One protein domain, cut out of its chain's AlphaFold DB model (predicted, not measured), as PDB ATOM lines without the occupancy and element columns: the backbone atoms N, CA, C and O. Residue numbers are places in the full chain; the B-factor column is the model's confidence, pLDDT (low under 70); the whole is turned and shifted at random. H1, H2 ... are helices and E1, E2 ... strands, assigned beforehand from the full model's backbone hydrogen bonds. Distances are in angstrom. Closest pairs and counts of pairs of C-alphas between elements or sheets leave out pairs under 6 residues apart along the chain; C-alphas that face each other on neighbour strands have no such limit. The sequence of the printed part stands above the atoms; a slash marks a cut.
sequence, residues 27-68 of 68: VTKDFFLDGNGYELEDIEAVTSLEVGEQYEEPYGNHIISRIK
ATOM      1  N   VAL A  27     198.941 191.648 135.112       86.75
ATOM      2  CA  VAL A  27     199.963 190.742 134.577       86.75
ATOM      3  C   VAL A  27     199.359 189.444 134.032       86.75
ATOM      4  O   VAL A  27     198.205 189.093 134.300       86.75
ATOM      5  N   THR A  28     200.134 188.733 133.213       89.00
ATOM      6  CA  THR A  28     199.837 187.363 132.766       89.00
ATOM      7  C   THR A  28     200.475 186.351 133.723       89.00
ATOM      8  O   THR A  28     201.287 186.722 134.566       89.00
ATOM      9  N   LYS A  29     200.134 185.061 133.590       83.06
ATOM     10  CA  LYS A  29     200.743 183.980 134.389       83.06
ATOM     11  C   LYS A  29     202.276 183.944 134.270       83.06
ATOM     12  O   LYS A  29     202.952 183.619 135.240       83.06
ATOM     13  N   ASP A  30     202.808 184.315 133.110       83.75
ATOM     14  CA  ASP A  30     204.250 184.289 132.834       83.75
ATOM     15  C   ASP A  30     205.044 185.240 133.744       83.75
ATOM     16  O   ASP A  30     206.208 184.984 134.022       83.75
ATOM     17  N   PHE A  31     204.401 186.283 134.286       82.38
ATOM     18  CA  PHE A  31     205.025 187.208 135.235       82.38
ATOM     19  C   PHE A  31     205.545 186.515 136.501       82.38
ATOM     20  O   PHE A  31     206.537 186.961 137.066       82.38
ATOM     21  N   PHE A  32     204.904 185.430 136.934       81.06
ATOM     22  CA  PHE A  32     205.325 184.678 138.120       81.06
ATOM     23  C   PHE A  32     206.356 183.595 137.787       81.06
ATOM     24  O   PHE A  32     207.067 183.139 138.670       81.06
ATOM     25  N   LEU A  33     206.440 183.179 136.519       74.25
ATOM     26  CA  LEU A  33     207.301 182.081 136.067       74.25
ATOM     27  C   LEU A  33     208.680 182.558 135.591       74.25
ATOM     28  O   LEU A  33     209.641 181.794 135.649       74.25
ATOM     29  N   ASP A  34     208.780 183.794 135.102       59.09
ATOM     30  CA  ASP A  34     209.980 184.295 134.436       59.09
ATOM     31  C   ASP A  34     210.810 185.170 135.388       59.09
ATOM     32  O   ASP A  34     210.547 186.357 135.551       59.09
ATOM     33  N   GLY A  35     211.788 184.569 136.076       58.06
ATOM     34  CA  GLY A  35     212.903 185.267 136.743       58.06
ATOM     35  C   GLY A  35     212.574 186.269 137.864       58.06
ATOM     36  O   GLY A  35     213.497 186.862 138.415       58.06
ATOM     37  N   ASN A  36     211.303 186.450 138.228       66.88
ATOM     38  CA  ASN A  36     210.840 187.492 139.153       66.88
ATOM     39  C   ASN A  36     210.941 187.122 140.644       66.88
ATOM     40  O   ASN A  36     210.361 187.805 141.482       66.88
ATOM     41  N   GLY A  37     211.685 186.065 140.983       72.56
ATOM     42  CA  GLY A  37     211.993 185.719 142.375       72.56
ATOM     43  C   GLY A  37     210.837 185.117 143.178       72.56
ATOM     44  O   GLY A  37     210.930 185.086 144.397       72.56
ATOM     45  N   TYR A  38     209.774 184.647 142.518       80.38
ATOM     46  CA  TYR A  38     208.716 183.872 143.171       80.38
ATOM     47  C   TYR A  38     209.173 182.434 143.416       80.38
ATOM     48  O   TYR A  38     209.761 181.807 142.527       80.38
ATOM     49  N   GLU A  39     208.860 181.903 144.596       85.62
ATOM     50  CA  GLU A  39     209.070 180.492 144.890       85.62
ATOM     51  C   GLU A  39     208.030 179.634 144.157       85.62
ATOM     52  O   GLU A  39     206.923 180.073 143.835       85.62
ATOM     53  N   LEU A  40     208.378 178.371 143.898       85.19
ATOM     54  CA  LEU A  40     207.484 177.418 143.229       85.19
ATOM     55  C   LEU A  40     206.132 177.280 143.948       85.19
ATOM     56  O   LEU A  40     205.099 177.222 143.285       85.19
ATOM     57  N   GLU A  41     206.140 177.282 145.281       87.38
ATOM     58  CA  GLU A  41     204.931 177.175 146.108       87.38
ATOM     59  C   GLU A  41     203.994 178.381 145.911       87.38
ATOM     60  O   GLU A  41     202.779 178.211 145.777       87.38
ATOM     61  N   ASP A  42     204.550 179.591 145.795       86.50
ATOM     62  CA  ASP A  42     203.779 180.817 145.562       86.50
ATOM     63  C   ASP A  42     203.185 180.830 144.150       86.50
ATOM     64  O   ASP A  42     202.034 181.214 143.941       86.50
ATOM     65  N   ILE A  43     203.954 180.361 143.163       86.81
ATOM     66  CA  ILE A  43     203.494 180.222 141.777       86.81
ATOM     67  C   ILE A  43     202.327 179.232 141.709       86.81
ATOM     68  O   ILE A  43     201.319 179.498 141.045       86.81
ATOM     69  N   GLU A  44     202.432 178.085 142.379       88.69
ATOM     70  CA  GLU A  44     201.350 177.100 142.445       88.69
ATOM     71  C   GLU A  44     200.102 177.700 143.098       88.69
ATOM     72  O   GLU A  44     199.021 177.636 142.504       88.69
ATOM     73  N   ALA A  45     200.257 178.383 144.235       89.38
ATOM     74  CA  ALA A  45     199.160 179.053 144.925       89.38
ATOM     75  C   ALA A  45     198.470 180.098 144.030       89.38
ATOM     76  O   ALA A  45     197.260 180.021 143.808       89.38
ATOM     77  N   VAL A  46     199.231 181.010 143.421       88.69
ATOM     78  CA  VAL A  46     198.710 182.048 142.514       88.69
ATOM     79  C   VAL A  46     198.007 181.435 141.307       88.69
ATOM     80  O   VAL A  46     196.957 181.909 140.874       88.69
ATOM     81  N   THR A  47     198.567 180.373 140.732       85.50
ATOM     82  CA  THR A  47     197.990 179.750 139.535       85.50
ATOM     83  C   THR A  47     196.760 178.899 139.822       85.50
ATOM     84  O   THR A  47     195.997 178.646 138.886       85.50
ATOM     85  N   SER A  48     196.554 178.515 141.084       90.06
ATOM     86  CA  SER A  48     195.366 177.815 141.576       90.06
ATOM     87  C   SER A  48     194.182 178.733 141.900       90.06
ATOM     88  O   SER A  48     193.070 178.229 142.020       90.06
ATOM     89  N   LEU A  49     194.397 180.054 141.983       89.75
ATOM     90  CA  LEU A  49     193.345 181.027 142.293       89.75
ATOM     91  C   LEU A  49     192.198 180.996 141.275       89.75
ATOM     92  O   LEU A  49     192.415 181.108 140.060       89.75
ATOM     93  N   GLU A  50     190.972 180.964 141.785       91.56
ATOM     94  CA  GLU A  50     189.758 181.233 141.022       91.56
ATOM     95  C   GLU A  50     189.550 182.741 140.811       91.56
ATOM     96  O   GLU A  50     190.090 183.584 141.528       91.56
ATOM     97  N   VAL A  51     188.760 183.121 139.800       92.00
ATOM     98  CA  VAL A  51     188.469 184.537 139.519       92.00
ATOM     99  C   VAL A  51     187.780 185.185 140.721       92.00
ATOM    100  O   VAL A  51     186.716 184.747 141.149       92.00
ATOM    101  N   GLY A  52     188.366 186.273 141.218       90.06
ATOM    102  CA  GLY A  52     187.922 186.983 142.415       90.06
ATOM    103  C   GLY A  52     188.696 186.611 143.680       90.06
ATOM    104  O   GLY A  52     188.598 187.341 144.665       90.06
ATOM    105  N   GLU A  53     189.489 185.538 143.660       92.94
ATOM    106  CA  GLU A  53     190.348 185.173 144.782       92.94
ATOM    107  C   GLU A  53     191.648 185.981 144.803       92.94
ATOM    108  O   GLU A  53     192.093 186.551 143.796       92.94
ATOM    109  N   GLN A  54     192.261 186.024 145.985       91.50
ATOM    110  CA  GLN A  54     193.517 186.715 146.229       91.50
ATOM    111  C   GLN A  54     194.502 185.834 146.993       91.50
ATOM    112  O   GLN A  54     194.117 185.071 147.876       91.50
ATOM    113  N   TYR A  55     195.776 186.002 146.671       88.38
ATOM    114  CA  TYR A  55     196.908 185.419 147.366       88.38
ATOM    115  C   TYR A  55     197.770 186.546 147.937       88.38
ATOM    116  O   TYR A  55     198.131 187.481 147.220       88.38
ATOM    117  N   GLU A  56     198.060 186.468 149.231       86.75
ATOM    118  CA  GLU A  56     198.985 187.369 149.915       86.75
ATOM    119  C   GLU A  56     200.314 186.641 150.049       86.75
ATOM    120  O   GLU A  56     200.414 185.628 150.741       86.75
ATOM    121  N   GLU A  57     201.312 187.133 149.328       79.75
ATOM    122  CA  GLU A  57     202.623 186.518 149.276       79.75
ATOM    123  C   GLU A  57     203.394 186.859 150.572       79.75
ATOM    124  O   GLU A  57     203.493 188.036 150.951       79.75
ATOM    125  N   PRO A  58     203.870 185.836 151.305       71.69
ATOM    126  CA  PRO A  58     204.266 185.979 152.704       71.69
ATOM    127  C   PRO A  58     205.586 186.726 152.940       71.69
ATOM    128  O   PRO A  58     205.815 187.173 154.066       71.69
ATOM    129  N   TYR A  59     206.453 186.877 151.935       67.88
ATOM    130  CA  TYR A  59     207.813 187.402 152.100       67.88
ATOM    131  C   TYR A  59     208.046 188.765 151.427       67.88
ATOM    132  O   TYR A  59     208.792 189.594 151.950       67.88
ATOM    133  N   GLY A  60     207.398 189.040 150.303       63.72
ATOM    134  CA  GLY A  60     207.555 190.233 149.464       63.72
ATOM    135  C   GLY A  60     206.458 191.288 149.619       63.72
ATOM    136  O   GLY A  60     206.573 192.368 149.045       63.72
ATOM    137  N   ASN A  61     205.451 191.075 150.473       71.44
ATOM    138  CA  ASN A  61     204.339 192.022 150.683       71.44
ATOM    139  C   ASN A  61     203.546 192.286 149.393       71.44
ATOM    140  O   ASN A  61     203.127 193.418 149.115       71.44
ATOM    141  N   HIS A  62     203.365 191.246 148.581       78.31
ATOM    142  CA  HIS A  62     202.579 191.320 147.359       78.31
ATOM    143  C   HIS A  62     201.177 190.757 147.593       78.31
ATOM    144  O   HIS A  62     201.003 189.708 148.200       78.31
ATOM    145  N   ILE A  63     200.161 191.437 147.066       87.00
ATOM    146  CA  ILE A  63     198.797 190.913 146.983       87.00
ATOM    147  C   ILE A  63     198.490 190.664 145.517       87.00
ATOM    148  O   ILE A  63     198.551 191.580 144.696       87.00
ATOM    149  N   ILE A  64     198.151 189.428 145.186       88.62
ATOM    150  CA  ILE A  64     197.899 188.982 143.821       88.62
ATOM    151  C   ILE A  64     196.446 188.549 143.735       88.62
ATOM    152  O   ILE A  64     196.046 187.597 144.391       88.62
ATOM    153  N   SER A  65     195.643 189.231 142.925       91.75
ATOM    154  CA  SER A  65     194.233 188.882 142.722       91.75
ATOM    155  C   SER A  65     194.009 188.327 141.325       91.75
ATOM    156  O   SER A  65     194.466 188.921 140.347       91.75
ATOM    157  N   ARG A  66     193.267 187.228 141.193       91.62
ATOM    158  CA  ARG A  66     192.845 186.707 139.888       91.62
ATOM    159  C   ARG A  66     191.646 187.512 139.391       91.62
ATOM    160  O   ARG A  66     190.609 187.555 140.046       91.62
ATOM    161  N   ILE A  67     191.771 188.149 138.231       91.19
ATOM    162  CA  ILE A  67     190.734 189.035 137.673       91.19
ATOM    163  C   ILE A  67     190.077 188.494 136.400       91.19
ATOM    164  O   ILE A  67     189.042 189.021 135.994       91.19
ATOM    165  N   LYS A  68     190.658 187.471 135.759       84.50
ATOM    166  CA  LYS A  68     190.130 186.872 134.525       84.50
ATOM    167  C   LYS A  68     190.530 185.409 134.356       84.50
ATOM    168  O   LYS A  68     191.638 185.025 134.798       84.50
TER     169      LYS A  68
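AT A GLANCE: This is residues 27 to 68 of the 68 residues of an uncharacterized protein of Sphingobacteriaceae bacterium (UniProt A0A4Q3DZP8). A small domain in which a two-stranded hairpin, E1 and E2, has the helix H2 packed over one face, nearer E1 than E2, while the very short helix H1 lies near H2 and away from the hairpin. The printed part has 42 residues, with two named helices and then two named strands, in the order H1, H2, E1, E2. The sheet, E1 - E2, is antiparallel, and the class is mixed, helices and strands. The whole is compact, with a radius of gyration of the C-alphas of 9.5 A, and rounded, spanning 24 by 20 by 15 A.

IN THESE COORDINATES: H1 is residues 30 to 33, 5.0 A long, beginning at C-alpha 30 (204.250, 184.289, 132.834). H2 is residues 40 to 48, 12.2 A long. E1 is residues 54 to 57, 9.6 A long. E2 is residues 62 to 66, 13.1 A long, ending at C-alpha 66 (192.845, 186.707, 139.888).

HOW THE PARTS SIT: E1 and E2 form a hairpin, antiparallel with 155 degrees between their directions. N 55 and O 64, and N 64 and O 55, are within hydrogen-bond range, each at 2.8 A. The closest C-alphas of H2 and E1 are those of Val 46 and Tyr 55, 6.2 A apart; of H2 and E2, those of Val 46 and Ile 64, 7.1 A. H1 and H2 are close but not clearly touching; their closest C-alphas, of Phe 32 and Ile 43, are 6.0 A apart. H1 is apart from E1 and E2. In H2 every O i to N i+4 pair is within hydrogen-bond range; H1 is too short for such a pair.

THE WHOLE: The C-alphas farthest apart, of Gly 35 and Gly 52, are 25.7 A apart. The printed part has no cut and no long link. Mean pLDDT of the printed part is 82.9; residues 34 to 36 and 59 to 60 are under 70.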